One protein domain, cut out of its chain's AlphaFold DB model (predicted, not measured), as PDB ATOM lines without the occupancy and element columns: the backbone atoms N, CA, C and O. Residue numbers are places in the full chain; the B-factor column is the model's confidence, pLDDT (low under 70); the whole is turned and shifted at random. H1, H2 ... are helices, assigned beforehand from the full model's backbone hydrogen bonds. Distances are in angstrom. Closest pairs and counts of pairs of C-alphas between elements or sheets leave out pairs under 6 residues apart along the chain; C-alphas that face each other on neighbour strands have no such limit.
ATOM      1  N   ALA A 113      24.343 -49.182 145.480       63.47
ATOM      2  CA  ALA A 113      23.990 -47.814 145.860       63.47
ATOM      3  C   ALA A 113      24.965 -46.718 145.368       63.47
ATOM      4  O   ALA A 113      24.504 -45.761 144.757       63.47
ATOM      5  N   HIS A 114      26.283 -46.852 145.547       66.19
ATOM      6  CA  HIS A 114      27.281 -45.890 145.057       66.19
ATOM      7  C   HIS A 114      27.359 -45.827 143.518       66.19
ATOM      8  O   HIS A 114      27.589 -44.759 142.944       66.19
ATOM      9  N   PHE A 115      27.121 -46.944 142.815       64.25
ATOM     10  CA  PHE A 115      26.996 -46.922 141.351       64.25
ATOM     11  C   PHE A 115      25.750 -46.142 140.908       64.25
ATOM     12  O   PHE A 115      25.869 -45.254 140.060       64.25
ATOM     13  N   TYR A 116      24.584 -46.402 141.513       67.06
ATOM     14  CA  TYR A 116      23.368 -45.625 141.233       67.06
ATOM     15  C   TYR A 116      23.525 -44.156 141.612       67.06
ATOM     16  O   TYR A 116      23.062 -43.303 140.870       67.06
ATOM     17  N   GLU A 117      24.222 -43.842 142.700       75.62
ATOM     18  CA  GLU A 117      24.489 -42.466 143.116       75.62
ATOM     19  C   GLU A 117      25.375 -41.723 142.104       75.62
ATOM     20  O   GLU A 117      25.104 -40.575 141.754       75.62
ATOM     21  N   LYS A 118      26.408 -42.383 141.566       76.31
ATOM     22  CA  LYS A 118      27.265 -41.810 140.518       76.31
ATOM     23  C   LYS A 118      26.504 -41.613 139.204       76.31
ATOM     24  O   LYS A 118      26.697 -40.598 138.538       76.31
ATOM     25  N   VAL A 119      25.652 -42.569 138.830       75.19
ATOM     26  CA  VAL A 119      24.789 -42.459 137.643       75.19
ATOM     27  C   VAL A 119      23.744 -41.358 137.830       75.19
ATOM     28  O   VAL A 119      23.563 -40.563 136.914       75.19
ATOM     29  N   ALA A 120      23.131 -41.252 139.011       77.56
ATOM     30  CA  ALA A 120      22.189 -40.192 139.361       77.56
ATOM     31  C   ALA A 120      22.855 -38.815 139.277       77.56
ATOM     32  O   ALA A 120      22.380 -37.969 138.533       77.56
ATOM     33  N   ARG A 121      24.037 -38.630 139.885       80.31
ATOM     34  CA  ARG A 121      24.795 -37.372 139.763       80.31
ATOM     35  C   ARG A 121      25.169 -37.036 138.317       80.31
ATOM     36  O   ARG A 121      25.109 -35.875 137.926       80.31
ATOM     37  N   LYS A 122      25.558 -38.028 137.500       81.75
ATOM     38  CA  LYS A 122      25.816 -37.798 136.064       81.75
ATOM     39  C   LYS A 122      24.530 -37.390 135.329       81.75
ATOM     40  O   LYS A 122      24.594 -36.502 134.483       81.75
ATOM     41  N   ALA A 123      23.389 -38.000 135.646       81.00
ATOM     42  CA  ALA A 123      22.098 -37.640 135.068       81.00
ATOM     43  C   ALA A 123      21.655 -36.228 135.484       81.00
ATOM     44  O   ALA A 123      21.277 -35.447 134.615       81.00
ATOM     45  N   ASP A 124      21.790 -35.874 136.764       82.50
ATOM     46  CA  ASP A 124      21.464 -34.545 137.293       82.50
ATOM     47  C   ASP A 124      22.303 -33.457 136.614       82.50
ATOM     48  O   ASP A 124      21.753 -32.468 136.132       82.50
ATOM     49  N   ASN A 125      23.613 -33.685 136.453       83.50
ATOM     50  CA  ASN A 125      24.494 -32.763 135.729       83.50
ATOM     51  C   ASN A 125      24.056 -32.570 134.267       83.50
ATOM     52  O   ASN A 125      24.063 -31.453 133.754       83.50
ATOM     53  N   ILE A 126      23.668 -33.651 133.579       83.56
ATOM     54  CA  ILE A 126      23.180 -33.574 132.193       83.56
ATOM     55  C   ILE A 126      21.874 -32.774 132.135       83.56
ATOM     56  O   ILE A 126      21.732 -31.903 131.275       83.56
ATOM     57  N   ILE A 127      20.934 -33.047 133.045       83.50
ATOM     58  CA  ILE A 127      19.661 -32.320 133.140       83.50
ATOM     59  C   ILE A 127      19.927 -30.833 133.375       83.50
ATOM     60  O   ILE A 127      19.348 -29.999 132.681       83.50
ATOM     61  N   GLU A 128      20.833 -30.486 134.286       83.50
ATOM     62  CA  GLU A 128      21.179 -29.098 134.574       83.50
ATOM     63  C   GLU A 128      21.752 -28.380 133.344       83.50
ATOM     64  O   GLU A 128      21.292 -27.284 133.004       83.50
ATOM     65  N   CYS A 129      22.682 -29.012 132.618       84.12
ATOM     66  CA  CYS A 129      23.217 -28.454 131.376       84.12
ATOM     67  C   CYS A 129      22.115 -28.222 130.330       84.12
ATOM     68  O   CYS A 129      22.069 -27.160 129.706       84.12
ATOM     69  N   TRP A 130      21.193 -29.175 130.155       83.12
ATOM     70  CA  TRP A 130      20.050 -29.005 129.254       83.12
ATOM     71  C   TRP A 130      19.137 -27.858 129.687       83.12
ATOM     72  O   TRP A 130      18.721 -27.056 128.850       83.12
ATOM     73  N   MET A 131      18.866 -27.729 130.986       83.75
ATOM     74  CA  MET A 131      18.045 -26.641 131.515       83.75
ATOM     75  C   MET A 131      18.694 -25.272 131.297       83.75
ATOM     76  O   MET A 131      17.989 -24.315 130.987       83.75
ATOM     77  N   GLN A 132      20.021 -25.164 131.394       82.56
ATOM     78  CA  GLN A 132      20.741 -23.925 131.087       82.56
ATOM     79  C   GLN A 132      20.654 -23.555 129.601       82.56
ATOM     80  O   GLN A 132      20.330 -22.412 129.285       82.56
ATOM     81  N   VAL A 133      20.879 -24.511 128.690       83.75
ATOM     82  CA  VAL A 133      20.779 -24.277 127.236       83.75
ATOM     83  C   VAL A 133      19.368 -23.833 126.849       83.75
ATOM     84  O   VAL A 133      19.198 -22.878 126.091       83.75
ATOM     85  N   LEU A 134      18.349 -24.500 127.394       83.56
ATOM     86  CA  LEU A 134      16.954 -24.170 127.124       83.56
ATOM     87  C   LEU A 134      16.577 -22.806 127.705       83.56
ATOM     88  O   LEU A 134      15.970 -22.007 126.997       83.56
ATOM     89  N   ARG A 135      16.970 -22.495 128.948       81.69
ATOM     90  CA  ARG A 135      16.742 -21.162 129.532       81.69
ATOM     91  C   ARG A 135      17.435 -20.057 128.743       81.69
ATOM     92  O   ARG A 135      16.810 -19.027 128.534       81.69
ATOM     93  N   GLY A 136      18.663 -20.269 128.269       79.75
ATOM     94  CA  GLY A 136      19.363 -19.305 127.415       79.75
ATOM     95  C   GLY A 136      18.618 -19.055 126.103       79.75
ATOM     96  O   GLY A 136      18.274 -17.920 125.793       79.75
ATOM     97  N   ALA A 137      18.253 -20.125 125.390       79.75
ATOM     98  CA  ALA A 137      17.519 -20.023 124.127       79.75
ATOM     99  C   ALA A 137      16.148 -19.340 124.275       79.75
ATOM    100  O   ALA A 137      15.705 -18.640 123.368       79.75
ATOM    101  N   MET A 138      15.467 -19.552 125.406       79.81
ATOM    102  CA  MET A 138      14.204 -18.879 125.702       79.81
ATOM    103  C   MET A 138      14.424 -17.429 126.136       79.81
ATOM    104  O   MET A 138      13.738 -16.554 125.621       79.81
ATOM    105  N   GLY A 139      15.397 -17.159 127.010       75.06
ATOM    106  CA  GLY A 139      15.731 -15.817 127.496       75.06
ATOM    107  C   GLY A 139      16.145 -14.853 126.385       75.06
ATOM    108  O   GLY A 139      15.731 -13.701 126.407       75.06
ATOM    109  N   ASP A 140      16.844 -15.339 125.357       71.31
ATOM    110  CA  ASP A 140      17.211 -14.537 124.179       71.31
ATOM    111  C   ASP A 140      15.993 -14.088 123.347       71.31
ATOM    112  O   ASP A 140      16.078 -13.143 122.566       71.31
ATOM    113  N   THR A 141      14.854 -14.772 123.495       70.38
ATOM    114  CA  THR A 141      13.606 -14.495 122.752       70.38
ATOM    115  C   THR A 141      12.488 -13.931 123.622       70.38
ATOM    116  O   THR A 141      11.521 -13.367 123.118       70.38
ATOM    117  N   MET A 142      12.605 -14.077 124.938       67.06
ATOM    118  CA  MET A 142      11.668 -13.558 125.915       67.06
ATOM    119  C   MET A 142      12.294 -12.332 126.560       67.06
ATOM    120  O   MET A 142      13.033 -12.456 127.531       67.06
ATOM    121  N   GLU A 143      11.965 -11.142 126.056       61.47
ATOM    122  CA  GLU A 143      12.277  -9.865 126.710       61.47
ATOM    123  C   GLU A 143      11.542  -9.756 128.068       61.47
ATOM    124  O   GLU A 143      10.544  -9.055 128.211       61.47
ATOM    125  N   GLY A 144      11.974 -10.518 129.077       59.53
ATOM    126  CA  GLY A 144      11.502 -10.441 130.462       59.53
ATOM    127  C   GLY A 144      10.056 -10.885 130.730       59.53
ATOM    128  O   GLY A 144       9.556 -10.645 131.825       59.53
ATOM    129  N   GLN A 145       9.360 -11.517 129.776       57.38
ATOM    130  CA  GLN A 145       7.934 -11.857 129.936       57.38
ATOM    131  C   GLN A 145       7.652 -13.068 130.846       57.38
ATOM    132  O   GLN A 145       6.523 -13.217 131.312       57.38
ATOM    133  N   PHE A 146       8.644 -13.922 131.117       61.25
ATOM    134  CA  PHE A 146       8.482 -15.116 131.954       61.25
ATOM    135  C   PHE A 146       9.694 -15.290 132.880       61.25
ATOM    136  O   PHE A 146      10.809 -15.511 132.412       61.25
ATOM    137  N   ASP A 147       9.477 -15.192 134.194       64.38
ATOM    138  CA  ASP A 147      10.517 -15.357 135.221       64.38
ATOM    139  C   ASP A 147      10.710 -16.850 135.544       64.38
ATOM    140  O   ASP A 147      10.133 -17.392 136.484       64.38
ATOM    141  N   LEU A 148      11.463 -17.555 134.694       70.56
ATOM    142  CA  LEU A 148      11.733 -18.994 134.824       70.56
ATOM    143  C   LEU A 148      12.948 -19.243 135.734       70.56
ATOM    144  O   LEU A 148      13.994 -19.714 135.281       70.56
ATOM    145  N   GLN A 149      12.814 -18.894 137.018       69.25
ATOM    146  CA  GLN A 149      13.907 -18.973 138.001       69.25
ATOM    147  C   GLN A 149      14.298 -20.412 138.343       69.25
ATOM    148  O   GLN A 149      15.462 -20.676 138.648       69.25
ATOM    149  N   THR A 150      13.348 -21.349 138.273       74.31
ATOM    150  CA  THR A 150      13.580 -22.753 138.634       74.31
ATOM    151  C   THR A 150      13.549 -23.691 137.416       74.31
ATOM    152  O   THR A 150      12.906 -23.400 136.394       74.31
ATOM    153  N   PRO A 151      14.253 -24.839 137.473       72.38
ATOM    154  CA  PRO A 151      14.116 -25.912 136.487       72.38
ATOM    155  C   PRO A 151      12.667 -26.388 136.319       72.38
ATOM    156  O   PRO A 151      12.225 -26.630 135.197       72.38
ATOM    157  N   GLU A 152      11.908 -26.465 137.409       81.25
ATOM    158  CA  GLU A 152      10.511 -26.897 137.426       81.25
ATOM    159  C   GLU A 152       9.612 -25.924 136.653       81.25
ATOM    160  O   GLU A 152       8.787 -26.346 135.838       81.25
ATOM    161  N   ASP A 153       9.815 -24.616 136.837       81.00
ATOM    162  CA  ASP A 153       9.097 -23.582 136.086       81.00
ATOM    163  C   ASP A 153       9.424 -23.659 134.592       81.00
ATOM    164  O   ASP A 153       8.532 -23.571 133.744       81.00
ATOM    165  N   THR A 154      10.701 -23.902 134.275       81.00
ATOM    166  CA  THR A 154      11.200 -24.069 132.902       81.00
ATOM    167  C   THR A 154      10.508 -25.252 132.210       81.00
ATOM    168  O   THR A 154      10.003 -25.115 131.093       81.00
ATOM    169  N   VAL A 155      10.419 -26.407 132.880       84.25
ATOM    170  CA  VAL A 155       9.746 -27.611 132.359       84.25
ATOM    171  C   VAL A 155       8.245 -27.387 132.197       84.25
ATOM    172  O   VAL A 155       7.676 -27.752 131.165       84.25
ATOM    173  N   ASN A 156       7.591 -26.762 133.176       85.25
ATOM    174  CA  ASN A 156       6.162 -26.459 133.110       85.25
ATOM    175  C   ASN A 156       5.833 -25.524 131.942       85.25
ATOM    176  O   ASN A 156       4.850 -25.741 131.230       85.25
ATOM    177  N   PHE A 157       6.665 -24.505 131.718       84.94
ATOM    178  CA  PHE A 157       6.526 -23.603 130.583       84.94
ATOM    179  C   PHE A 157       6.699 -24.342 129.247       84.94
ATOM    180  O   PHE A 157       5.833 -24.244 128.378       84.94
ATOM    181  N   LEU A 158       7.764 -25.138 129.103       84.31
ATOM    182  CA  LEU A 158       8.020 -25.927 127.893       84.31
ATOM    183  C   LEU A 158       6.909 -26.942 127.606       84.31
ATOM    184  O   LEU A 158       6.541 -27.137 126.450       84.31
ATOM    185  N   THR A 159       6.336 -27.548 128.646       86.06
ATOM    186  CA  THR A 159       5.216 -28.493 128.523       86.06
ATOM    187  C   THR A 159       3.966 -27.792 127.995       86.06
ATOM    188  O   THR A 159       3.359 -28.252 127.031       86.06
ATOM    189  N   LYS A 160       3.616 -26.631 128.562       86.50
ATOM    190  CA  LYS A 160       2.500 -25.800 128.082       86.50
ATOM    191  C   LYS A 160       2.734 -25.288 126.657       86.50
ATOM    192  O   LYS A 160       1.805 -25.245 125.853       86.50
ATOM    193  N   LEU A 161       3.974 -24.938 126.318       84.50
ATOM    194  CA  LEU A 161       4.363 -24.532 124.967       84.50
ATOM    195  C   LEU A 161       4.230 -25.690 123.962       84.50
ATOM    196  O   LEU A 161       3.733 -25.488 122.856       84.50
ATOM    197  N   ALA A 162       4.639 -26.903 124.343       83.06
ATOM    198  CA  ALA A 162       4.543 -28.101 123.509       83.06
ATOM    199  C   ALA A 162       3.091 -28.559 123.296       83.06
ATOM    200  O   ALA A 162       2.736 -28.960 122.188       83.06
ATOM    201  N   ASN A 163       2.250 -28.448 124.328       85.94
ATOM    202  CA  ASN A 163       0.822 -28.770 124.260       85.94
ATOM    203  C   ASN A 163       0.000 -27.715 123.500       85.94
ATOM    204  O   ASN A 163      -1.149 -27.968 123.146       85.94
ATOM    205  N   GLY A 164       0.585 -26.546 123.219       81.31
ATOM    206  CA  GLY A 164      -0.084 -25.442 122.530       81.31
ATOM    207  C   GLY A 164      -0.934 -24.552 123.438       81.31
ATOM    208  O   GLY A 164      -1.624 -23.667 122.932       81.31
ATOM    209  N   ASP A 165      -0.846 -24.737 124.759       84.88
ATOM    210  CA  ASP A 165      -1.504 -23.894 125.766       84.88
ATOM    211  C   ASP A 165      -0.925 -22.469 125.770       84.88
ATOM    212  O   ASP A 165      -1.605 -21.505 126.123       84.88
ATOM    213  N   ILE A 166       0.342 -22.326 125.360       81.19
ATOM    214  CA  ILE A 166       1.031 -21.044 125.183       81.19
ATOM    215  C   ILE A 166       1.369 -20.859 123.703       81.19
ATOM    216  O   ILE A 166       2.044 -21.682 123.087       81.19
ATOM    217  N   GLN A 167       0.934 -19.740 123.127       78.88
ATOM    218  CA  GLN A 167       1.175 -19.392 121.727       78.88
ATOM    219  C   GLN A 167       2.419 -18.500 121.606       78.88
ATOM    220  O   GLN A 167       2.300 -17.289 121.439       78.88
ATOM    221  N   ASN A 168       3.620 -19.086 121.677       79.56
ATOM    222  CA  ASN A 168       4.869 -18.361 121.417       79.56
ATOM    223  C   ASN A 168       5.733 -19.093 120.373       79.56
ATOM    224  O   ASN A 168       6.538 -19.972 120.684       79.56
ATOM    225  N   LYS A 169       5.516 -18.748 119.097       80.62
ATOM    226  CA  LYS A 169       6.172 -19.408 117.955       80.62
ATOM    227  C   LYS A 169       7.673 -19.128 117.886       80.62
ATOM    228  O   LYS A 169       8.414 -20.000 117.441       80.62
ATOM    229  N   GLU A 170       8.104 -17.953 118.333       82.69
ATOM    230  CA  GLU A 170       9.509 -17.538 118.321       82.69
ATOM    231  C   GLU A 170      10.317 -18.358 119.325       82.69
ATOM    232  O   GLU A 170      11.300 -18.999 118.953       82.69
ATOM    233  N   VAL A 171       9.811 -18.466 120.556       83.06
ATOM    234  CA  VAL A 171      10.401 -19.309 121.602       83.06
ATOM    235  C   VAL A 171      10.405 -20.778 121.183       83.06
ATOM    236  O   VAL A 171      11.415 -21.466 121.316       83.06
ATOM    237  N   LEU A 172       9.304 -21.273 120.605       83.69
ATOM    238  CA  LEU A 172       9.225 -22.654 120.124       83.69
ATOM    239  C   LEU A 172      10.265 -22.945 119.031       83.69
ATOM    240  O   LEU A 172      10.850 -24.030 119.005       83.69
ATOM    241  N   GLN A 173      10.506 -22.000 118.120       85.06
ATOM    242  CA  GLN A 173      11.510 -22.146 117.069       85.06
ATOM    243  C   GLN A 173      12.937 -22.069 117.630       85.06
ATOM    244  O   GLN A 173      13.783 -22.869 117.223       85.06
ATOM    245  N   ALA A 174      13.200 -21.167 118.578       84.12
ATOM    246  CA  ALA A 174      14.490 -21.045 119.251       84.12
ATOM    247  C   ALA A 174      14.841 -22.310 120.045       84.12
ATOM    248  O   ALA A 174      15.933 -22.851 119.880       84.12
ATOM    249  N   VAL A 175      13.885 -22.857 120.801       83.25
ATOM    250  CA  VAL A 175      14.040 -24.126 121.525       83.25
ATOM    251  C   VAL A 175      14.295 -25.285 120.558       83.25
ATOM    252  O   VAL A 175      15.239 -26.049 120.755       83.25
ATOM    253  N   LYS A 176      13.523 -25.401 119.466       84.12
ATOM    254  CA  LYS A 176      13.752 -26.437 118.439       84.12
ATOM    255  C   LYS A 176      15.144 -26.339 117.817       84.12
ATOM    256  O   LYS A 176      15.783 -27.365 117.591       84.12
ATOM    257  N   LYS A 177      15.618 -25.120 117.551       84.88
ATOM    258  CA  LYS A 177      16.961 -24.875 117.020       84.88
ATOM    259  C   LYS A 177      18.033 -25.264 118.036       84.88
ATOM    260  O   LYS A 177      18.950 -25.984 117.661       84.88
ATOM    261  N   ALA A 178      17.887 -24.856 119.297       83.50
ATOM    262  CA  ALA A 178      18.818 -25.179 120.374       83.50
ATOM    263  C   ALA A 178      18.950 -26.696 120.569       83.50
ATOM    264  O   ALA A 178      20.065 -27.211 120.546       83.50
ATOM    265  N   VAL A 179      17.824 -27.419 120.640       82.62
ATOM    266  CA  VAL A 179      17.797 -28.890 120.733       82.62
ATOM    267  C   VAL A 179      18.438 -29.546 119.507       82.62
ATOM    268  O   VAL A 179      19.207 -30.487 119.658       82.62
ATOM    269  N   GLY A 180      18.172 -29.036 118.299       79.25
ATOM    270  CA  GLY A 180      18.770 -29.557 117.064       79.25
ATOM    271  C   GLY A 180      20.266 -29.255 116.903       79.25
ATOM    272  O   GLY A 180      20.951 -29.967 116.176       79.25
ATOM    273  N   SER A 181      20.776 -28.211 117.565       77.88
ATOM    274  CA  SER A 181      22.188 -27.804 117.519       77.88
ATOM    275  C   SER A 181      23.029 -28.309 118.692       77.88
ATOM    276  O   SER A 181      24.257 -28.260 118.622       77.88
ATOM    277  N   ALA A 182      22.396 -28.761 119.774       69.06
ATOM    278  CA  ALA A 182      23.093 -29.219 120.965       69.06
ATOM    279  C   ALA A 182      23.804 -30.551 120.683       69.06
ATOM    280  O   ALA A 182      23.179 -31.587 120.469       69.06
TER     281      ALA A 182
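This is residues 113 to 182 of the 188 residues of an uncharacterized protein of Ancylostoma duodenale (UniProt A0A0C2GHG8). One long helix, H1, sticks out of a small body as an arm with residues 113 to 126, while two shorter helices, H2 and H3, pack on its later residues. The 70 printed residues hold three named helices, in the order H1, H2, H3, and no named strand: all helix. The whole is loose, with a radius of gyration of the C-alphas of 13.9 A, and spans 44 by 23 by 22 A.

H1, residues 113 to 139, touches H2, residues 151 to 163, with residues 128 to 135 alone; the closest C-alphas, of Met 131 and Pro 151, are 6.4 A apart. They run the same way at a steep tilt of 62 degrees. H1 touches H3, residues 169 to 181, with residues 133 to 138 alone, closest at the C-alphas of Met 138 and Val 171, 5.6 A; the tilt is steep, 46 degrees, opposite ways. H2 and H3 are close but not clearly touching, their closest C-alphas, of Leu 161 and Leu 172, 7.1 A apart. In H1, H2 and H3 every O i to N i+4 pair is within hydrogen-bond range.

H1 runs 37.8 A from C-alpha 113 at (23.990, -47.814, 145.860). H2 measures 18.3 A, and H3 18.1 A, ending at C-alpha 181 at (22.188, -27.804, 117.519).

The printed part has no cut. The link H1 to H2 is long, H2 to H3 tight. Residues 113 to 116, 142 to 147, 149 and 182 have pLDDT under 70.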